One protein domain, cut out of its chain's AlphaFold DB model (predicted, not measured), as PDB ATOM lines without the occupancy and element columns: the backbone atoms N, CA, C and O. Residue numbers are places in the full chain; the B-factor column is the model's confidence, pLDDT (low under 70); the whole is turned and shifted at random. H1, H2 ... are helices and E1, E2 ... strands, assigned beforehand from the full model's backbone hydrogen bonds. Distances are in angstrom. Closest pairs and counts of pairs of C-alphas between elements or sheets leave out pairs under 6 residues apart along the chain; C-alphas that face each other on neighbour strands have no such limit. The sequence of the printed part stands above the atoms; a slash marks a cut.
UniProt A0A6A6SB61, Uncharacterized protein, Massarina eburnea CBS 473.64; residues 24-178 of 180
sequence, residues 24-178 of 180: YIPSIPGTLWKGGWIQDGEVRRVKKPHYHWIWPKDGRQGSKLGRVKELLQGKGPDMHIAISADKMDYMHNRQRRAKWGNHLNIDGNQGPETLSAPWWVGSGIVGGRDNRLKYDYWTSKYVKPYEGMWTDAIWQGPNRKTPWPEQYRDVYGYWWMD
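AT A GLANCE: This is residues 24 to 178 of the 180 residues of an uncharacterized protein of Massarina eburnea CBS 473.64 (UniProt A0A6A6SB61). Mostly loops with little regular structure, the domain is elongated, with the small hairpin E1 and E2 at one end, the antiparallel sheet E7, E8, E9 at the other, and the ribbon E3 and E4 between. The printed part has 155 residues, 59 in named elements, ordered E1 E2 E3 H1 E4 H2 H3 H4 E5 E6 E7 H5 E8 E9, class mixed. It is only just compact, close to loose: radius of gyration of the C-alphas 18.0 A, spans 56 by 36 by 31 A.

IN THESE COORDINATES: E1 is residues 36 to 39, from C-alpha 36 at (10.121, -48.765, 12.394); E2 is residues 42 to 44; E3 is residues 50 to 54, 12.5 A from first to last C-alpha; H1 is residues 64 to 72, 12.4 A; E4 is residues 80 to 84, 12.9 A; H2 is residues 87 to 91; H3 is residues 97 to 100; H4 is residues 119 to 122; E5 is residues 134 to 136; E6 is residues 141 to 143; E7 is residues 152 to 154; H5 is residues 157 to 161; E8 is residues 167 to 169; E9 is residues 175 to 177, ending with C-alpha 177 at (21.479, -17.348, -19.098).

HOW THE PARTS SIT: E3 and E4 are antiparallel, N 52 and O 82 2.8 A apart. H1 has its O i to N i+4 pairs within hydrogen-bond range; H2 has 0 of 1, and 0 of 2 to N i+3; H5 0 of 1, and 1 of 2.

THE WHOLE: The farthest C-alphas, Gly 30 and Pro 158, are 58.7 A apart. The printed part has no cut. H3 to H4 and H4 to E5 are long links. Residues 58 to 62, 108 to 128 and 178 have pLDDT under 70.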
ATOM      1  N   TYR A  24      12.034 -43.307   8.804       84.31
ATOM      2  CA  TYR A  24      12.437 -44.647   9.204       84.31
ATOM      3  C   TYR A  24      13.585 -44.555  10.206       84.31
ATOM      4  O   TYR A  24      14.650 -44.037   9.877       84.31
ATOM      5  N   ILE A  25      13.376 -45.089  11.407       83.25
ATOM      6  CA  ILE A  25      14.431 -45.241  12.406       83.25
ATOM      7  C   ILE A  25      14.872 -46.706  12.382       83.25
ATOM      8  O   ILE A  25      14.038 -47.578  12.662       83.25
ATOM      9  N   PRO A  26      16.142 -47.007  12.046       81.50
ATOM     10  CA  PRO A  26      16.649 -48.375  12.066       81.50
ATOM     11  C   PRO A  26      16.630 -48.943  13.490       81.50
ATOM     12  O   PRO A  26      16.432 -48.219  14.468       81.50
ATOM     13  N   SER A  27      16.818 -50.254  13.626       85.38
ATOM     14  CA  SER A  27      17.017 -50.848  14.947       85.38
ATOM     15  C   SER A  27      18.252 -50.238  15.614       85.38
ATOM     16  O   SER A  27      19.276 -50.013  14.969       85.38
ATOM     17  N   ILE A  28      18.148 -49.961  16.913       82.44
ATOM     18  CA  ILE A  28      19.250 -49.393  17.692       82.44
ATOM     19  C   ILE A  28      19.802 -50.515  18.579       82.44
ATOM     20  O   ILE A  28      19.072 -50.997  19.456       82.44
ATOM     21  N   PRO A  29      21.056 -50.959  18.366       87.25
ATOM     22  CA  PRO A  29      21.679 -51.976  19.206       87.25
ATOM     23  C   PRO A  29      21.633 -51.588  20.688       87.25
ATOM     24  O   PRO A  29      21.879 -50.438  21.039       87.25
ATOM     25  N   GLY A  30      21.305 -52.544  21.560       85.38
ATOM     26  CA  GLY A  30      21.204 -52.306  23.007       85.38
ATOM     27  C   GLY A  30      19.882 -51.685  23.477       85.38
ATOM     28  O   GLY A  30      19.737 -51.409  24.662       85.38
ATOM     29  N   THR A  31      18.900 -51.498  22.587       86.75
ATOM     30  CA  THR A  31      17.555 -51.014  22.945       86.75
ATOM     31  C   THR A  31      16.472 -52.038  22.596       86.75
ATOM     32  O   THR A  31      16.693 -52.958  21.810       86.75
ATOM     33  N   LEU A  32      15.264 -51.862  23.146       86.75
ATOM     34  CA  LEU A  32      14.083 -52.653  22.762       86.75
ATOM     35  C   LEU A  32      13.505 -52.250  21.391       86.75
ATOM     36  O   LEU A  32      12.581 -52.898  20.893       86.75
ATOM     37  N   TRP A  33      14.025 -51.186  20.772       81.94
ATOM     38  CA  TRP A  33      13.540 -50.688  19.492       81.94
ATOM     39  C   TRP A  33      13.991 -51.587  18.337       81.94
ATOM     40  O   TRP A  33      15.175 -51.679  18.005       81.94
ATOM     41  N   LYS A  34      13.023 -52.225  17.671       83.06
ATOM     42  CA  LYS A  34      13.268 -53.166  16.562       83.06
ATOM     43  C   LYS A  34      13.362 -52.507  15.181       83.06
ATOM     44  O   LYS A  34      13.503 -53.213  14.186       83.06
ATOM     45  N   GLY A  35      13.310 -51.179  15.110       84.81
ATOM     46  CA  GLY A  35      13.219 -50.449  13.850       84.81
ATOM     47  C   GLY A  35      11.772 -50.249  13.403       84.81
ATOM     48  O   GLY A  35      10.914 -51.107  13.610       84.81
ATOM     49  N   GLY A  36      11.485 -49.108  12.783       87.81
ATOM     50  CA  GLY A  36      10.121 -48.765  12.394       87.81
ATOM     51  C   GLY A  36       9.989 -47.365  11.818       87.81
ATOM     52  O   GLY A  36      10.933 -46.577  11.823       87.81
ATOM     53  N   TRP A  37       8.799 -47.066  11.308       88.38
ATOM     54  CA  TRP A  37       8.452 -45.725  10.854       88.38
ATOM     55  C   TRP A  37       7.908 -44.923  12.025       88.38
ATOM     56  O   TRP A  37       7.057 -45.422  12.758       88.38
ATOM     57  N   ILE A  38       8.380 -43.693  12.183       88.50
ATOM     58  CA  ILE A  38       7.901 -42.754  13.192       88.50
ATOM     59  C   ILE A  38       7.397 -41.495  12.495       88.50
ATOM     60  O   ILE A  38       8.032 -40.989  11.569       88.50
ATOM     61  N   GLN A  39       6.238 -41.008  12.922       87.81
ATOM     62  CA  GLN A  39       5.644 -39.759  12.462       87.81
ATOM     63  C   GLN A  39       5.080 -39.040  13.684       87.81
ATOM     64  O   GLN A  39       4.392 -39.663  14.483       87.81
ATOM     65  N   ASP A  40       5.443 -37.772  13.871       85.00
ATOM     66  CA  ASP A  40       5.041 -36.958  15.032       85.00
ATOM     67  C   ASP A  40       5.313 -37.606  16.403       85.00
ATOM     68  O   ASP A  40       4.570 -37.424  17.360       85.00
ATOM     69  N   GLY A  41       6.399 -38.378  16.511       83.44
ATOM     70  CA  GLY A  41       6.775 -39.081  17.743       83.44
ATOM     71  C   GLY A  41       6.053 -40.414  17.967       83.44
ATOM     72  O   GLY A  41       6.430 -41.156  18.872       83.44
ATOM     73  N   GLU A  42       5.089 -40.775  17.119       85.75
ATOM     74  CA  GLU A  42       4.357 -42.037  17.206       85.75
ATOM     75  C   GLU A  42       4.832 -43.068  16.181       85.75
ATOM     76  O   GLU A  42       5.238 -42.750  15.060       85.75
ATOM     77  N   VAL A  43       4.749 -44.348  16.555       88.56
ATOM     78  CA  VAL A  43       5.099 -45.461  15.667       88.56
ATOM     79  C   VAL A  43       4.003 -45.653  14.623       88.56
ATOM     80  O   VAL A  43       2.888 -46.077  14.926       88.56
ATOM     81  N   ARG A  44       4.342 -45.431  13.355       87.62
ATOM     82  CA  ARG A  44       3.444 -45.647  12.224       87.62
ATOM     83  C   ARG A  44       3.557 -47.078  11.714       87.62
ATOM     84  O   ARG A  44       4.607 -47.530  11.250       87.62
ATOM     85  N   ARG A  45       2.433 -47.796  11.702       86.88
ATOM     86  CA  ARG A  45       2.363 -49.128  11.089       86.88
ATOM     87  C   ARG A  45       2.314 -49.017   9.565       86.88
ATOM     88  O   ARG A  45       1.262 -48.776   8.979       86.88
ATOM     89  N   VAL A  46       3.445 -49.270   8.917       88.06
ATOM     90  CA  VAL A  46       3.553 -49.323   7.452       88.06
ATOM     91  C   VAL A  46       3.567 -50.781   7.003       88.06
ATOM     92  O   VAL A  46       4.500 -51.518   7.305       88.06
ATOM     93  N   LYS A  47       2.521 -51.219   6.287       85.38
ATOM     94  CA  LYS A  47       2.430 -52.605   5.782       85.38
ATOM     95  C   LYS A  47       3.414 -52.876   4.642       85.38
ATOM     96  O   LYS A  47       3.964 -53.968   4.561       85.38
ATOM     97  N   LYS A  48       3.583 -51.909   3.738       87.56
ATOM     98  CA  LYS A  48       4.490 -51.981   2.588       87.56
ATOM     99  C   LYS A  48       5.089 -50.589   2.366       87.56
ATOM    100  O   LYS A  48       4.310 -49.678   2.097       87.56
ATOM    101  N   PRO A  49       6.411 -50.404   2.510       89.38
ATOM    102  CA  PRO A  49       7.037 -49.129   2.192       89.38
ATOM    103  C   PRO A  49       6.999 -48.878   0.681       89.38
ATOM    104  O   PRO A  49       6.982 -49.812  -0.126       89.38
ATOM    105  N   HIS A  50       7.002 -47.606   0.301       88.12
ATOM    106  CA  HIS A  50       7.093 -47.179  -1.085       88.12
ATOM    107  C   HIS A  50       8.544 -46.887  -1.453       88.12
ATOM    108  O   HIS A  50       9.268 -46.234  -0.706       88.12
ATOM    109  N   TYR A  51       8.958 -47.366  -2.624       87.50
ATOM    110  CA  TYR A  51      10.292 -47.139  -3.166       87.50
ATOM    111  C   TYR A  51      10.188 -46.228  -4.376       87.50
ATOM    112  O   TYR A  51       9.466 -46.514  -5.336       87.50
ATOM    113  N   HIS A  52      10.934 -45.136  -4.336       84.06
ATOM    114  CA  HIS A  52      10.957 -44.142  -5.387       84.06
ATOM    115  C   HIS A  52      12.357 -44.069  -5.963       84.06
ATOM    116  O   HIS A  52      13.314 -43.734  -5.272       84.06
ATOM    117  N   TRP A  53      12.456 -44.375  -7.252       81.44
ATOM    118  CA  TRP A  53      13.655 -44.115  -8.026       81.44
ATOM    119  C   TRP A  53      13.671 -42.648  -8.412       81.44
ATOM    120  O   TRP A  53      12.743 -42.151  -9.055       81.44
ATOM    121  N   ILE A  54      14.725 -41.965  -8.006       78.38
ATOM    122  CA  ILE A  54      14.875 -40.538  -8.187       78.38
ATOM    123  C   ILE A  54      16.174 -40.313  -8.951       78.38
ATOM    124  O   ILE A  54      17.249 -40.706  -8.509       78.38
ATOM    125  N   TRP A  55      16.057 -39.671 -10.106       78.38
ATOM    126  CA  TRP A  55      17.185 -39.275 -10.940       78.38
ATOM    127  C   TRP A  55      16.974 -37.845 -11.451       78.38
ATOM    128  O   TRP A  55      15.822 -37.387 -11.559       78.38
ATOM    129  N   PRO A  56      18.049 -37.103 -11.768       70.50
ATOM    130  CA  PRO A  56      17.908 -35.766 -12.309       70.50
ATOM    131  C   PRO A  56      17.288 -35.773 -13.687       70.50
ATOM    132  O   PRO A  56      17.561 -36.617 -14.535       70.50
ATOM    133  N   LYS A  57      16.437 -34.782 -13.929       70.25
ATOM    134  CA  LYS A  57      15.971 -34.450 -15.271       70.25
ATOM    135  C   LYS A  57      16.934 -33.410 -15.849       70.25
ATOM    136  O   LYS A  57      16.582 -32.239 -15.904       70.25
ATOM    137  N   ASP A  58      18.139 -33.835 -16.214       68.62
ATOM    138  CA  ASP A  58      19.198 -33.007 -16.832       68.62
ATOM    139  C   ASP A  58      18.947 -32.696 -18.326       68.62
ATOM    140  O   ASP A  58      19.874 -32.428 -19.075       68.62
ATOM    141  N   GLY A  59      17.706 -32.816 -18.808       64.44
ATOM    142  CA  GLY A  59      17.344 -32.485 -20.190       64.44
ATOM    143  C   GLY A  59      17.771 -33.483 -21.274       64.44
ATOM    144  O   GLY A  59      17.011 -33.657 -22.226       64.44
ATOM    145  N   ARG A  60      18.905 -34.184 -21.128       65.50
ATOM    146  CA  ARG A  60      19.511 -35.008 -22.194       65.50
ATOM    147  C   ARG A  60      18.954 -36.430 -22.289       65.50
ATOM    148  O   ARG A  60      18.701 -36.904 -23.394       65.50
ATOM    149  N   GLN A  61      18.709 -37.108 -21.162       66.12
ATOM    150  CA  GLN A  61      18.123 -38.462 -21.142       66.12
ATOM    151  C   GLN A  61      17.027 -38.605 -20.076       66.12
ATOM    152  O   GLN A  61      17.244 -39.014 -18.940       66.12
ATOM    153  N   GLY A  62      15.788 -38.276 -20.446       66.44
ATOM    154  CA  GLY A  62      14.653 -38.313 -19.515       66.44
ATOM    155  C   GLY A  62      14.055 -39.703 -19.248       66.44
ATOM    156  O   GLY A  62      13.255 -39.843 -18.321       66.44
ATOM    157  N   SER A  63      14.390 -40.717 -20.055       77.50
ATOM    158  CA  SER A  63      13.780 -42.049 -19.962       77.50
ATOM    159  C   SER A  63      14.498 -42.941 -18.943       77.50
ATOM    160  O   SER A  63      15.717 -42.884 -18.794       77.50
ATOM    161  N   LYS A  64      13.743 -43.819 -18.266       76.62
ATOM    162  CA  LYS A  64      14.293 -44.803 -17.313       76.62
ATOM    163  C   LYS A  64      15.372 -45.678 -17.953       76.62
ATOM    164  O   LYS A  64      16.426 -45.879 -17.367       76.62
ATOM    165  N   LEU A  65      15.108 -46.172 -19.164       80.44
ATOM    166  CA  LEU A  65      16.037 -47.037 -19.893       80.44
ATOM    167  C   LEU A  65      17.321 -46.302 -20.291       80.44
ATOM    168  O   LEU A  65      18.398 -46.882 -20.180       80.44
ATOM    169  N   GLY A  66      17.223 -45.030 -20.698       79.75
ATOM    170  CA  GLY A  66      18.397 -44.195 -20.965       79.75
ATOM    171  C   GLY A  66      19.284 -44.064 -19.728       79.75
ATOM    172  O   GLY A  66      20.477 -44.335 -19.794       79.75
ATOM    173  N   ARG A  67      18.681 -43.801 -18.562       79.06
ATOM    174  CA  ARG A  67      19.410 -43.707 -17.286       79.06
ATOM    175  C   ARG A  67      20.068 -44.998 -16.845       79.06
ATOM    176  O   ARG A  67      21.214 -44.976 -16.418       79.06
ATOM    177  N   VAL A  68      19.373 -46.123 -16.982       78.88
ATOM    178  CA  VAL A  68      19.971 -47.431 -16.690       78.88
ATOM    179  C   VAL A  68      21.164 -47.682 -17.616       78.88
ATOM    180  O   VAL A  68      22.211 -48.126 -17.155       78.88
ATOM    181  N   LYS A  69      21.050 -47.341 -18.907       81.44
ATOM    182  CA  LYS A  69      22.162 -47.453 -19.859       81.44
ATOM    183  C   LYS A  69      23.340 -46.554 -19.478       81.44
ATOM    184  O   LYS A  69      24.476 -47.002 -19.567       81.44
ATOM    185  N   GLU A  70      23.090 -45.314 -19.066       77.06
ATOM    186  CA  GLU A  70      24.131 -44.401 -18.581       77.06
ATOM    187  C   GLU A  70      24.849 -44.981 -17.359       77.06
ATOM    188  O   GLU A  70      26.073 -45.109 -17.391       77.06
ATOM    189  N   LEU A  71      24.093 -45.448 -16.359       75.69
ATOM    190  CA  LEU A  71      24.629 -46.065 -15.145       75.69
ATOM    191  C   LEU A  71      25.533 -47.265 -15.466       75.69
ATOM    192  O   LEU A  71      26.651 -47.346 -14.964       75.69
ATOM    193  N   LEU A  72      25.086 -48.157 -16.356       77.31
ATOM    194  CA  LEU A  72      25.869 -49.318 -16.800       77.31
ATOM    195  C   LEU A  72      27.138 -48.928 -17.574       77.31
ATOM    196  O   LEU A  72      28.106 -49.680 -17.589       77.31
ATOM    197  N   GLN A  73      27.146 -47.760 -18.217       75.19
ATOM    198  CA  GLN A  73      28.319 -47.216 -18.904       75.19
ATOM    199  C   GLN A  73      29.227 -46.389 -17.981       75.19
ATOM    200  O   GLN A  73      30.200 -45.809 -18.466       75.19
ATOM    201  N   GLY A  74      28.901 -46.271 -16.687       70.06
ATOM    202  CA  GLY A  74      29.587 -45.373 -15.753       70.06
ATOM    203  C   GLY A  74      29.431 -43.889 -16.111       70.06
ATOM    204  O   GLY A  74      30.224 -43.053 -15.675       70.06
ATOM    205  N   LYS A  75      28.434 -43.558 -16.936       71.81
ATOM    206  CA  LYS A  75      28.102 -42.203 -17.386       71.81
ATOM    207  C   LYS A  75      26.851 -41.721 -16.657       71.81
ATOM    208  O   LYS A  75      26.091 -42.517 -16.116       71.81
ATOM    209  N   GLY A  76      26.612 -40.418 -16.689       72.94
ATOM    210  CA  GLY A  76      25.395 -39.851 -16.130       72.94
ATOM    211  C   GLY A  76      25.428 -39.677 -14.606       72.94
ATOM    212  O   GLY A  76      26.411 -40.018 -13.941       72.94
ATOM    213  N   PRO A  77      24.381 -39.037 -14.076       74.94
ATOM    214  CA  PRO A  77      24.269 -38.668 -12.674       74.94
ATOM    215  C   PRO A  77      23.901 -39.874 -11.804       74.94
ATOM    216  O   PRO A  77      23.304 -40.839 -12.287       74.94
ATOM    217  N   ASP A  78      24.195 -39.796 -10.508       74.81
ATOM    218  CA  ASP A  78      23.806 -40.839  -9.561       74.81
ATOM    219  C   ASP A  78      22.280 -41.012  -9.489       74.81
ATOM    220  O   ASP A  78      21.489 -40.064  -9.578       74.81
ATOM    221  N   MET A  79      21.861 -42.271  -9.340       77.25
ATOM    222  CA  MET A  79      20.468 -42.644  -9.117       77.25
ATOM    223  C   MET A  79      20.249 -42.916  -7.637       77.25
ATOM    224  O   MET A  79      20.989 -43.669  -7.011       77.25
ATOM    225  N   HIS A  80      19.185 -42.340  -7.090       76.75
ATOM    226  CA  HIS A  80      18.871 -42.446  -5.674       76.75
ATOM    227  C   HIS A  80      17.571 -43.203  -5.482       76.75
ATOM    228  O   HIS A  80      16.615 -43.042  -6.244       76.75
ATOM    229  N   ILE A  81      17.534 -44.015  -4.433       79.19
ATOM    230  CA  ILE A  81      16.325 -44.691  -3.989       79.19
ATOM    231  C   ILE A  81      15.880 -43.995  -2.711       79.19
ATOM    232  O   ILE A  81      16.600 -44.004  -1.716       79.19
ATOM    233  N   ALA A  82      14.698 -43.389  -2.742       80.94
ATOM    234  CA  ALA A  82      14.021 -42.953  -1.531       80.94
ATOM    235  C   ALA A  82      13.035 -44.028  -1.093       80.94
ATOM    236  O   ALA A  82      12.329 -44.616  -1.917       80.94
ATOM    237  N   ILE A  83      12.976 -44.241   0.214       84.88
ATOM    238  CA  ILE A  83      12.000 -45.113   0.850       84.88
ATOM    239  C   ILE A  83      11.052 -44.203   1.629       84.88
ATOM    240  O   ILE A  83      11.508 -43.299   2.329       84.88
ATOM    241  N   SER A  84       9.747 -44.408   1.501       87.62
ATOM    242  CA  SER A  84       8.739 -43.633   2.225       87.62
ATOM    243  C   SER A  84       7.619 -44.504   2.789       87.62
ATOM    244  O   SER A  84       7.313 -45.579   2.264       87.62
ATOM    245  N   ALA A  85       6.989 -44.024   3.863       88.12
ATOM    246  CA  ALA A  85       5.769 -44.618   4.404       88.12
ATOM    247  C   ALA A  85       4.555 -44.342   3.509       88.12
ATOM    248  O   ALA A  85       3.724 -45.229   3.332       88.12
ATOM    249  N   ASP A  86       4.461 -43.131   2.948       87.00
ATOM    250  CA  ASP A  86       3.427 -42.743   1.991       87.00
ATOM    251  C   ASP A  86       3.995 -42.572   0.574       87.00
ATOM    252  O   ASP A  86       5.153 -42.193   0.375       87.00
ATOM    253  N   LYS A  87       3.162 -42.813  -0.440       83.69
ATOM    254  CA  LYS A  87       3.531 -42.616  -1.842       83.69
ATOM    255  C   LYS A  87       3.810 -41.145  -2.160       83.69
ATOM    256  O   LYS A  87       4.605 -40.882  -3.056       83.69
ATOM    257  N   MET A  88       3.164 -40.198  -1.479       82.44
ATOM    258  CA  MET A  88       3.296 -38.760  -1.753       82.44
ATOM    259  C   MET A  88       4.511 -38.119  -1.065       82.44
ATOM    260  O   MET A  88       4.962 -37.050  -1.484       82.44
ATOM    261  N   ASP A  89       5.121 -38.804  -0.095       80.56
ATOM    262  CA  ASP A  89       6.294 -38.315   0.648       80.56
ATOM    263  C   ASP A  89       7.569 -38.249  -0.209       80.56
ATOM    264  O   ASP A  89       8.548 -37.599   0.163       80.56
ATOM    265  N   TYR A  90       7.574 -38.869  -1.393       76.88
ATOM    266  CA  TYR A  90       8.736 -38.881  -2.285       76.88
ATOM    267  C   TYR A  90       9.233 -37.483  -2.669       76.88
ATOM    268  O   TYR A  90      10.415 -37.319  -2.959       76.88
ATOM    269  N   MET A  91       8.352 -36.472  -2.681       76.12
ATOM    270  CA  MET A  91       8.750 -35.090  -2.952       76.12
ATOM    271  C   MET A  91       9.604 -34.505  -1.828       76.12
ATOM    272  O   MET A  91      10.531 -33.752  -2.112       76.12
ATOM    273  N   HIS A  92       9.320 -34.870  -0.578       75.38
ATOM    274  CA  HIS A  92      10.107 -34.460   0.584       75.38
ATOM    275  C   HIS A  92      11.432 -35.219   0.652       75.38
ATOM    276  O   HIS A  92      12.475 -34.636   0.938       75.38
ATOM    277  N   ASN A  93      11.400 -36.505   0.298       74.19
ATOM    278  CA  ASN A  93      12.575 -37.373   0.304       74.19
ATOM    279  C   ASN A  93      13.424 -37.248  -0.974       74.19
ATOM    280  O   ASN A  93      14.399 -37.981  -1.162       74.19
ATOM    281  N   ARG A  94      13.081 -36.313  -1.866       75.44
ATOM    282  CA  ARG A  94      13.831 -36.069  -3.089       75.44
ATOM    283  C   ARG A  94      15.091 -35.268  -2.814       75.44
ATOM    284  O   ARG A  94      15.046 -34.143  -2.327       75.44
ATOM    285  N   GLN A  95      16.223 -35.832  -3.222       75.44
ATOM    286  CA  GLN A  95      17.484 -35.108  -3.220       75.44
ATOM    287  C   GLN A  95      17.475 -33.946  -4.215       75.44
ATOM    288  O   GLN A  95      16.878 -34.012  -5.296       75.44
ATOM    289  N   ARG A  96      18.153 -32.867  -3.820       77.25
ATOM    290  CA  ARG A  96      18.354 -31.679  -4.649       77.25
ATOM    291  C   ARG A  96      19.459 -31.921  -5.679       77.25
ATOM    292  O   ARG A  96      20.359 -32.727  -5.458       77.25
ATOM    293  N   ARG A  97      19.404 -31.180  -6.790       77.94
ATOM    294  CA  ARG A  97      20.342 -31.305  -7.920       77.94
ATOM    295  C   ARG A  97      21.804 -31.080  -7.527       77.94
ATOM    296  O   ARG A  97      22.657 -31.849  -7.963       77.94
ATOM    297  N   ALA A  98      22.077 -30.111  -6.654       78.56
ATOM    298  CA  ALA A  98      23.422 -29.871  -6.135       78.56
ATOM    299  C   ALA A  98      23.966 -31.083  -5.358       78.56
ATOM    300  O   ALA A  98      25.094 -31.508  -5.586       78.56
ATOM    301  N   LYS A  99      23.138 -31.713  -4.510       79.00
ATOM    302  CA  LYS A  99      23.522 -32.908  -3.737       79.00
ATOM    303  C   LYS A  99      23.831 -34.104  -4.640       79.00
ATOM    304  O   LYS A  99      24.832 -34.776  -4.419       79.00
ATOM    305  N   TRP A 100      23.045 -34.302  -5.699       78.94
ATOM    306  CA  TRP A 100      23.328 -35.304  -6.736       78.94
ATOM    307  C   TRP A 100      24.654 -35.087  -7.436       78.94
ATOM    308  O   TRP A 100      25.439 -36.019  -7.586       78.94
ATOM    309  N   GLY A 101      24.933 -33.844  -7.823       81.12
ATOM    310  CA  GLY A 101      26.204 -33.510  -8.442       81.12
ATOM    311  C   GLY A 101      27.386 -33.475  -7.478       81.12
ATOM    312  O   GLY A 101      28.499 -33.180  -7.905       81.12
ATOM    313  N   ASN A 102      27.159 -33.788  -6.196       81.62
ATOM    314  CA  ASN A 102      28.121 -33.658  -5.108       81.62
ATOM    315  C   ASN A 102      28.598 -32.196  -4.904       81.62
ATOM    316  O   ASN A 102      29.599 -31.944  -4.240       81.62
ATOM    317  N   HIS A 103      27.864 -31.204  -5.409       83.88
ATOM    318  CA  HIS A 103      28.117 -29.761  -5.256       83.88
ATOM    319  C   HIS A 103      27.588 -29.232  -3.917       83.88
ATOM    320  O   HIS A 103      26.761 -28.324  -3.847       83.88
ATOM    321  N   LEU A 104      28.039 -29.850  -2.824       80.06
ATOM    322  CA  LEU A 104      27.564 -29.572  -1.461       80.06
ATOM    323  C   LEU A 104      27.926 -28.163  -0.958       80.06
ATOM    324  O   LEU A 104      27.362 -27.703   0.031       80.06
ATOM    325  N   ASN A 105      28.857 -27.489  -1.635       78.81
ATOM    326  CA  ASN A 105      29.313 -26.136  -1.325       78.81
ATOM    327  C   ASN A 105      28.328 -25.035  -1.755       78.81
ATOM    328  O   ASN A 105      28.462 -23.917  -1.275       78.81
ATOM    329  N   ILE A 106      27.369 -25.327  -2.641       76.50
ATOM    330  CA  ILE A 106      26.582 -24.289  -3.326       76.50
ATOM    331  C   ILE A 106      25.217 -24.025  -2.667       76.50
ATOM    332  O   ILE A 106      24.856 -22.874  -2.450       76.50
ATOM    333  N   ASP A 107      24.456 -25.067  -2.318       70.62
ATOM    334  CA  ASP A 107      23.077 -24.925  -1.795       70.62
ATOM    335  C   ASP A 107      22.952 -25.291  -0.306       70.62
ATOM    336  O   ASP A 107      21.864 -25.580   0.206       70.62
ATOM    337  N   GLY A 108      24.095 -25.340   0.386       60.88
ATOM    338  CA  GLY A 108      24.234 -26.048   1.652       60.88
ATOM    339  C   GLY A 108      23.964 -27.546   1.478       60.88
ATOM    340  O   GLY A 108      23.415 -28.008   0.476       60.88
ATOM    341  N   ASN A 109      24.303 -28.356   2.477       64.75
ATOM    342  CA  ASN A 109      23.951 -29.780   2.488       64.75
ATOM    343  C   ASN A 109      22.438 -29.992   2.760       64.75
ATOM    344  O   ASN A 109      22.043 -30.843   3.552       64.75
ATOM    345  N   GLN A 110      21.578 -29.175   2.146       57.75
ATOM    346  CA  GLN A 110      20.136 -29.181   2.344       57.75
ATOM    347  C   GLN A 110      19.485 -30.336   1.573       57.75
ATOM    348  O   GLN A 110      19.746 -30.562   0.388       57.75
ATOM    349  N   GLY A 111      18.579 -31.039   2.246       59.03
ATOM    350  CA  GLY A 111      17.863 -32.197   1.716       59.03
ATOM    351  C   GLY A 111      18.255 -33.499   2.419       59.03
ATOM    352  O   GLY A 111      19.278 -33.546   3.104       59.03
ATOM    353  N   PRO A 112      17.448 -34.559   2.248       60.56
ATOM    354  CA  PRO A 112      17.604 -35.814   2.979       60.56
ATOM    355  C   PRO A 112      19.020 -36.364   2.829       60.56
ATOM    356  O   PRO A 112      19.629 -36.274   1.753       60.56
ATOM    357  N   GLU A 113      19.578 -36.871   3.926       58.62
ATOM    358  CA  GLU A 113      20.885 -37.516   3.910       58.62
ATOM    359  C   GLU A 113      20.864 -38.693   2.937       58.62
ATOM    360  O   GLU A 113      19.921 -39.484   2.887       58.62
ATOM    361  N   THR A 114      21.892 -38.768   2.092       58.47
ATOM    362  CA  THR A 114      22.134 -39.985   1.329       58.47
ATOM    363  C   THR A 114      22.574 -41.023   2.345       58.47
ATOM    364  O   THR A 114      23.505 -40.751   3.100       58.47
ATOM    365  N   LEU A 115      21.940 -42.197   2.365       54.81
ATOM    366  CA  LEU A 115      22.514 -43.329   3.085       54.81
ATOM    367  C   LEU A 115      23.962 -43.485   2.624       54.81
ATOM    368  O   LEU A 115      24.221 -43.518   1.416       54.81
ATOM    369  N   SER A 116      24.887 -43.523   3.583       52.41
ATOM    370  CA  SER A 116      26.302 -43.733   3.307       52.41
ATOM    371  C   SER A 116      26.431 -44.940   2.395       52.41
ATOM    372  O   SER A 116      25.929 -46.023   2.715       52.41
ATOM    373  N   ALA A 117      27.053 -44.738   1.234       56.50
ATOM    374  CA  ALA A 117      27.304 -45.840   0.330       56.50
ATOM    375  C   ALA A 117      28.086 -46.912   1.109       56.50
ATOM    376  O   ALA A 117      28.997 -46.560   1.869       56.50
ATOM    377  N   PRO A 118      27.729 -48.200   0.979       57.44
ATOM    378  CA  PRO A 118      28.474 -49.258   1.640       57.44
ATOM    379  C   PRO A 118      29.973 -49.145   1.347       57.44
ATOM    380  O   PRO A 118      30.357 -48.713   0.260       57.44
ATOM    381  N   TRP A 119      30.830 -49.558   2.282       61.78
ATOM    382  CA  TRP A 119      32.287 -49.380   2.167       61.78
ATOM    383  C   TRP A 119      32.874 -49.953   0.862       61.78
ATOM    384  O   TRP A 119      33.824 -49.393   0.314       61.78
ATOM    385  N   TRP A 120      32.268 -51.008   0.303       58.78
ATOM    386  CA  TRP A 120      32.674 -51.607  -0.976       58.78
ATOM    387  C   TRP A 120      32.361 -50.748  -2.214       58.78
ATOM    388  O   TRP A 120      32.922 -50.964  -3.286       58.78
ATOM    389  N   VAL A 121      31.472 -49.760  -2.086       58.59
ATOM    390  CA  VAL A 121      31.209 -48.750  -3.122       58.59
ATOM    391  C   VAL A 121      32.303 -47.681  -3.121       58.59
ATOM    392  O   VAL A 121      32.600 -47.118  -4.164       58.59
ATOM    393  N   GLY A 122      32.954 -47.414  -1.985       55.78
ATOM    394  CA  GLY A 122      34.119 -46.522  -1.924       55.78
ATOM    395  C   GLY A 122      35.436 -47.202  -2.318       55.78
ATOM    396  O   GLY A 122      36.374 -46.527  -2.728       55.78
ATOM    397  N   SER A 123      35.509 -48.533  -2.224       57.34
ATOM    398  CA  SER A 123      36.734 -49.305  -2.480       57.34
ATOM    399  C   SER A 123      37.016 -49.585  -3.961       57.34
ATOM    400  O   SER A 123      38.030 -50.199  -4.282       57.34
ATOM    401  N   GLY A 124      36.119 -49.193  -4.873       53.59
ATOM    402  CA  GLY A 124      36.256 -49.440  -6.314       53.59
ATOM    403  C   GLY A 124      36.004 -50.891  -6.752       53.59
ATOM    404  O   GLY A 124      35.879 -51.137  -7.948       53.59
ATOM    405  N   ILE A 125      35.837 -51.834  -5.813       55.62
ATOM    406  CA  ILE A 125      35.687 -53.280  -6.077       55.62
ATOM    407  C   ILE A 125      34.475 -53.591  -6.970       55.62
ATOM    408  O   ILE A 125      34.513 -54.533  -7.756       55.62
ATOM    409  N   VAL A 126      33.409 -52.789  -6.881       57.91
ATOM    410  CA  VAL A 126      32.155 -53.002  -7.630       57.91
ATOM    411  C   VAL A 126      31.838 -51.854  -8.600       57.91
ATOM    412  O   VAL A 126      30.676 -51.590  -8.895       57.91
ATOM    413  N   GLY A 127      32.856 -51.131  -9.082       59.31
ATOM    414  CA  GLY A 127      32.648 -49.967  -9.961       59.31
ATOM    415  C   GLY A 127      32.283 -48.684  -9.205       59.31
ATOM    416  O   GLY A 127      31.596 -47.811  -9.728       59.31
ATOM    417  N   GLY A 128      32.742 -48.594  -7.956       61.06
ATOM    418  CA  GLY A 128      32.653 -47.416  -7.105       61.06
ATOM    419  C   GLY A 128      33.283 -46.156  -7.697       61.06
ATOM    420  O   GLY A 128      34.209 -46.241  -8.504       61.06
ATOM    421  N   ARG A 129      32.819 -44.976  -7.269       70.75
ATOM    422  CA  ARG A 129      33.355 -43.680  -7.710       70.75
ATOM    423  C   ARG A 129      34.068 -42.958  -6.567       70.75
ATOM    424  O   ARG A 129      33.566 -42.926  -5.449       70.75
ATOM    425  N   ASP A 130      35.205 -42.330  -6.875       74.56
ATOM    426  CA  ASP A 130      35.905 -41.423  -5.958       74.56
ATOM    427  C   ASP A 130      34.965 -40.294  -5.495       74.56
ATOM    428  O   ASP A 130      34.374 -39.574  -6.306       74.56
ATOM    429  N   ASN A 131      34.833 -40.141  -4.175       73.94
ATOM    430  CA  ASN A 131      33.940 -39.178  -3.529       73.94
ATOM    431  C   ASN A 131      34.333 -37.707  -3.767       73.94
ATOM    432  O   ASN A 131      33.551 -36.805  -3.454       73.94
ATOM    433  N   ARG A 132      35.519 -37.448  -4.325       80.50
ATOM    434  CA  ARG A 132      35.995 -36.111  -4.706       80.50
ATOM    435  C   ARG A 132      35.479 -35.670  -6.070       80.50
ATOM    436  O   ARG A 132      35.517 -34.475  -6.367       80.50
ATOM    437  N   LEU A 133      35.005 -36.603  -6.896       84.75
ATOM    438  CA  LEU A 133      34.467 -36.265  -8.206       84.75
ATOM    439  C   LEU A 133      33.109 -35.576  -8.065       84.75
ATOM    440  O   LEU A 133      32.297 -35.897  -7.189       84.75
ATOM    441  N   LYS A 134      32.876 -34.614  -8.950       87.69
ATOM    442  CA  LYS A 134      31.660 -33.810  -9.022       87.69
ATOM    443  C   LYS A 134      31.018 -34.004 -10.383       87.69
ATOM    444  O   LYS A 134      31.727 -34.143 -11.379       87.69
ATOM    445  N   TYR A 135      29.694 -34.049 -10.422       87.19
ATOM    446  CA  TYR A 135      28.979 -34.193 -11.681       87.19
ATOM    447  C   TYR A 135      29.033 -32.881 -12.455       87.19
ATOM    448  O   TYR A 135      28.591 -31.846 -11.956       87.19
ATOM    449  N   ASP A 136      29.556 -32.944 -13.668       88.75
ATOM    450  CA  ASP A 136      29.510 -31.859 -14.629       88.75
ATOM    451  C   ASP A 136      28.292 -32.037 -15.541       88.75
ATOM    452  O   ASP A 136      28.193 -33.005 -16.305       88.75
ATOM    453  N   TYR A 137      27.366 -31.084 -15.468       85.94
ATOM    454  CA  TYR A 137      26.148 -31.086 -16.274       85.94
ATOM    455  C   TYR A 137      26.431 -30.858 -17.767       85.94
ATOM    456  O   TYR A 137      25.631 -31.288 -18.602       85.94
ATOM    457  N   TRP A 138      27.577 -30.269 -18.127       84.06
ATOM    458  CA  TRP A 138      27.975 -30.099 -19.523       84.06
ATOM    459  C   TRP A 138      28.392 -31.415 -20.175       84.06
ATOM    460  O   TRP A 138      27.883 -31.780 -21.239       84.06
ATOM    461  N   THR A 139      29.312 -32.154 -19.553       83.62
ATOM    462  CA  THR A 139      29.818 -33.425 -20.096       83.62
ATOM    463  C   THR A 139      28.989 -34.642 -19.686       83.62
ATOM    464  O   THR A 139      29.194 -35.732 -20.226       83.62
ATOM    465  N   SER A 140      28.043 -34.467 -18.761       81.50
ATOM    466  CA  SER A 140      27.217 -35.529 -18.177       81.50
ATOM    467  C   SER A 140      28.054 -36.631 -17.509       81.50
ATOM    468  O   SER A 140      27.728 -37.822 -17.583       81.50
ATOM    469  N   LYS A 141      29.159 -36.240 -16.866       84.62
ATOM    470  CA  LYS A 141      30.124 -37.139 -16.222       84.62
ATOM    471  C   LYS A 141      30.551 -36.594 -14.873       84.62
ATOM    472  O   LYS A 141      30.580 -35.390 -14.656       84.62
ATOM    473  N   TYR A 142      30.959 -37.496 -13.990       84.69
ATOM    474  CA  TYR A 142      31.667 -37.096 -12.786       84.69
ATOM    475  C   TYR A 142      33.143 -36.904 -13.097       84.69
ATOM    476  O   TYR A 142      33.809 -37.833 -13.554       84.69
ATOM    477  N   VAL A 143      33.644 -35.702 -12.845       88.31
ATOM    478  CA  VAL A 143      35.028 -35.313 -13.117       88.31
ATOM    479  C   VAL A 143      35.598 -34.538 -11.930       88.31
ATOM    480  O   VAL A 143      34.884 -34.191 -10.985       88.31
ATOM    481  N   LYS A 144      36.913 -34.306 -11.936       91.44
ATOM    482  CA  LYS A 144      37.540 -33.423 -10.949       91.44
ATOM    483  C   LYS A 144      36.990 -32.001 -11.166       91.44
ATOM    484  O   LYS A 144      36.937 -31.579 -12.320       91.44
ATOM    485  N   PRO A 145      36.563 -31.284 -10.112       90.75
ATOM    486  CA  PRO A 145      36.018 -29.938 -10.264       90.75
ATOM    487  C   PRO A 145      37.032 -28.996 -10.920       90.75
ATOM    488  O   PRO A 145      38.229 -29.073 -10.637       90.75
ATOM    489  N   TYR A 146      36.535 -28.123 -11.796       92.25
ATOM    490  CA  TYR A 146      37.291 -27.086 -12.498       92.25
ATOM    491  C   TYR A 146      36.440 -25.814 -12.603       92.25
ATOM    492  O   TYR A 146      35.223 -25.874 -12.453       92.25
ATOM    493  N   GLU A 147      37.072 -24.668 -12.849       87.69
ATOM    494  CA  GLU A 147      36.439 -23.342 -12.751       87.69
ATOM    495  C   GLU A 147      35.221 -23.161 -13.675       87.69
ATOM    496  O   GLU A 147      34.194 -22.640 -13.259       87.69
ATOM    497  N   GLY A 148      35.285 -23.679 -14.903       86.62
ATOM    498  CA  GLY A 148      34.176 -23.637 -15.865       86.62
ATOM    499  C   GLY A 148      33.174 -24.796 -15.773       86.62
ATOM    500  O   GLY A 148      32.439 -25.028 -16.732       86.62
ATOM    501  N   MET A 149      33.189 -25.596 -14.702       90.69
ATOM    502  CA  MET A 149      32.288 -26.745 -14.557       90.69
ATOM    503  C   MET A 149      30.851 -26.285 -14.321       90.69
ATOM    504  O   MET A 149      30.600 -25.341 -13.571       90.69
ATOM    505  N   TRP A 150      29.895 -27.000 -14.914       90.50
ATOM    506  CA  TRP A 150      28.482 -26.709 -14.708       90.50
ATOM    507  C   TRP A 150      27.926 -27.546 -13.565       90.50
ATOM    508  O   TRP A 150      27.995 -28.778 -13.582       90.50
ATOM    509  N   THR A 151      27.344 -26.873 -12.579       89.00
ATOM    510  CA  THR A 151      26.804 -27.481 -11.355       89.00
ATOM    511  C   THR A 151      25.300 -27.692 -11.399       89.00
ATOM    512  O   THR A 151      24.770 -28.501 -10.634       89.00
ATOM    513  N   ASP A 152      24.624 -27.017 -12.326       87.88
ATOM    514  CA  ASP A 152      23.248 -27.267 -12.738       87.88
ATOM    515  C   ASP A 152      23.054 -26.744 -14.168       87.88
ATOM    516  O   ASP A 152      23.810 -25.892 -14.639       87.88
ATOM    517  N   ALA A 153      22.042 -27.249 -14.865       87.12
ATOM    518  CA  ALA A 153      21.616 -26.712 -16.146       87.12
ATOM    519  C   ALA A 153      20.131 -26.985 -16.434       87.12
ATOM    520  O   ALA A 153      19.513 -27.969 -15.992       87.12
ATOM    521  N   ILE A 154      19.536 -26.054 -17.173       86.50
ATOM    522  CA  ILE A 154      18.120 -26.005 -17.512       86.50
ATOM    523  C   ILE A 154      17.991 -26.051 -19.033       86.50
ATOM    524  O   ILE A 154      18.266 -25.092 -19.746       86.50
ATOM    525  N   TRP A 155      17.527 -27.198 -19.521       82.81
ATOM    526  CA  TRP A 155      17.185 -27.422 -20.922       82.81
ATOM    527  C   TRP A 155      15.675 -27.258 -21.089       82.81
ATOM    528  O   TRP A 155      14.911 -28.220 -20.951       82.81
ATOM    529  N   GLN A 156      15.243 -26.023 -21.316       79.56
ATOM    530  CA  GLN A 156      13.855 -25.676 -21.605       79.56
ATOM    531  C   GLN A 156      13.730 -25.104 -23.026       79.56
ATOM    532  O   GLN A 156      14.717 -24.956 -23.748       79.56
ATOM    533  N   GLY A 157      12.481 -24.929 -23.470       76.25
ATOM    534  CA  GLY A 157      12.163 -24.300 -24.749       76.25
ATOM    535  C   GLY A 157      12.825 -24.952 -25.982       76.25
ATOM    536  O   GLY A 157      12.921 -26.187 -26.052       76.25
ATOM    537  N   PRO A 158      13.252 -24.150 -26.978       74.38
ATOM    538  CA  PRO A 158      13.859 -24.643 -28.220       74.38
ATOM    539  C   PRO A 158      15.201 -25.356 -27.982       74.38
ATOM    540  O   PRO A 158      15.548 -26.282 -28.719       74.38
ATOM    541  N   ASN A 159      15.891 -25.024 -26.888       72.56
ATOM    542  CA  ASN A 159      17.202 -25.563 -26.525       72.56
ATOM    543  C   ASN A 159      17.132 -26.927 -25.810       72.56
ATOM    544  O   ASN A 159      18.134 -27.497 -25.380       72.56
ATOM    545  N   ARG A 160      15.946 -27.538 -25.701       73.12
ATOM    546  CA  ARG A 160      15.792 -28.844 -25.039       73.12
ATOM    547  C   ARG A 160      16.584 -29.976 -25.706       73.12
ATOM    548  O   ARG A 160      16.917 -30.961 -25.051       73.12
ATOM    549  N   LYS A 161      16.825 -29.873 -27.015       73.88
ATOM    550  CA  LYS A 161      17.540 -30.886 -27.812       73.88
ATOM    551  C   LYS A 161      18.953 -30.452 -28.207       73.88
ATOM    552  O   LYS A 161      19.643 -31.220 -28.875       73.88
ATOM    553  N   THR A 162      19.376 -29.249 -27.832       77.38
ATOM    554  CA  THR A 162      20.704 -28.722 -28.152       77.38
ATOM    555  C   THR A 162      21.712 -29.125 -27.077       77.38
ATOM    556  O   THR A 162      21.341 -29.444 -25.944       77.38
ATOM    557  N   PRO A 163      23.017 -29.129 -27.403       75.50
ATOM    558  CA  PRO A 163      24.048 -29.310 -26.390       75.50
ATOM    559  C   PRO A 163      24.024 -28.175 -25.355       75.50
ATOM    560  O   PRO A 163      24.261 -28.453 -24.180       75.50
ATOM    561  N   TRP A 164      23.673 -26.959 -25.787       82.06
ATOM    562  CA  TRP A 164      23.613 -25.730 -24.996       82.06
ATOM    563  C   TRP A 164      22.282 -25.603 -24.244       82.06
ATOM    564  O   TRP A 164      21.237 -25.621 -24.897       82.06
ATOM    565  N   PRO A 165      22.292 -25.533 -22.903       84.25
ATOM    566  CA  PRO A 165      21.108 -25.248 -22.110       84.25
ATOM    567  C   PRO A 165      20.739 -23.769 -22.230       84.25
ATOM    568  O   PRO A 165      21.560 -22.939 -22.595       84.25
ATOM    569  N   GLU A 166      19.506 -23.440 -21.866       86.50
ATOM    570  CA  GLU A 166      19.046 -22.051 -21.779       86.50
ATOM    571  C   GLU A 166      19.692 -21.326 -20.594       86.50
ATOM    572  O   GLU A 166      20.028 -20.149 -20.669       86.50
ATOM    573  N   GLN A 167      19.881 -22.048 -19.489       89.62
ATOM    574  CA  GLN A 167      20.535 -21.535 -18.293       89.62
ATOM    575  C   GLN A 167      21.450 -22.607 -17.717       89.62
ATOM    576  O   GLN A 167      21.086 -23.787 -17.682       89.62
ATOM    577  N   TYR A 168      22.612 -22.209 -17.218       90.31
ATOM    578  CA  TYR A 168      23.495 -23.082 -16.453       90.31
ATOM    579  C   TYR A 168      24.010 -22.370 -15.210       90.31
ATOM    580  O   TYR A 168      24.024 -21.144 -15.128       90.31
ATOM    581  N   ARG A 169      24.425 -23.161 -14.227       90.25
ATOM    582  CA  ARG A 169      25.009 -22.675 -12.984       90.25
ATOM    583  C   ARG A 169      26.474 -23.068 -12.918       90.25
ATOM    584  O   ARG A 169      26.799 -24.217 -13.213       90.25
ATOM    585  N   ASP A 170      27.347 -22.149 -12.530       90.88
ATOM    586  CA  ASP A 170      28.780 -22.424 -12.377       90.88
ATOM    587  C   ASP A 170      29.135 -22.990 -10.984       90.88
ATOM    588  O   ASP A 170      28.261 -23.234 -10.143       90.88
ATOM    589  N   VAL A 171      30.427 -23.237 -10.733       89.19
ATOM    590  CA  VAL A 171      30.943 -23.761  -9.449       89.19
ATOM    591  C   VAL A 171      30.873 -22.777  -8.285       89.19
ATOM    592  O   VAL A 171      30.944 -23.200  -7.128       89.19
ATOM    593  N   TYR A 172      30.715 -21.488  -8.579       87.19
ATOM    594  CA  TYR A 172      30.521 -20.428  -7.594       87.19
ATOM    595  C   TYR A 172      29.042 -20.243  -7.241       87.19
ATOM    596  O   TYR A 172      28.708 -19.539  -6.291       87.19
ATOM    597  N   GLY A 173      28.152 -20.918  -7.971       86.50
ATOM    598  CA  GLY A 173      26.718 -20.869  -7.762       86.50
ATOM    599  C   GLY A 173      26.019 -19.747  -8.527       86.50
ATOM    600  O   GLY A 173      24.817 -19.572  -8.307       86.50
ATOM    601  N   TYR A 174      26.710 -19.033  -9.419       89.69
ATOM    602  CA  TYR A 174      26.092 -18.024 -10.278       89.69
ATOM    603  C   TYR A 174      25.344 -18.685 -11.429       89.69
ATOM    604  O   TYR A 174      25.804 -19.672 -12.006       89.69
ATOM    605  N   TRP A 175      24.173 -18.135 -11.748       90.44
ATOM    606  CA  TRP A 175      23.383 -18.537 -12.903       90.44
ATOM    607  C   TRP A 175      23.722 -17.659 -14.098       90.44
ATOM    608  O   TRP A 175      23.671 -16.434 -14.019       90.44
ATOM    609  N   TRP A 176      24.013 -18.321 -15.206       88.62
ATOM    610  CA  TRP A 176      24.249 -17.728 -16.506       88.62
ATOM    611  C   TRP A 176      23.086 -18.120 -17.407       88.62
ATOM    612  O   TRP A 176      22.670 -19.281 -17.424       88.62
ATOM    613  N   MET A 177      22.544 -17.145 -18.125       88.12
ATOM    614  CA  MET A 177      21.479 -17.348 -19.098       88.12
ATOM    615  C   MET A 177      22.039 -17.056 -20.478       88.12
ATOM    616  O   MET A 177      22.737 -16.056 -20.655       88.12
ATOM    617  N   ASP A 178      21.733 -17.924 -21.432       69.75
ATOM    618  CA  ASP A 178      21.988 -17.637 -22.833       69.75
ATOM    619  C   ASP A 178      21.068 -16.485 -23.252       69.75
ATOM    620  O   ASP A 178      19.841 -16.617 -23.248       69.75
TER     621      ASP A 178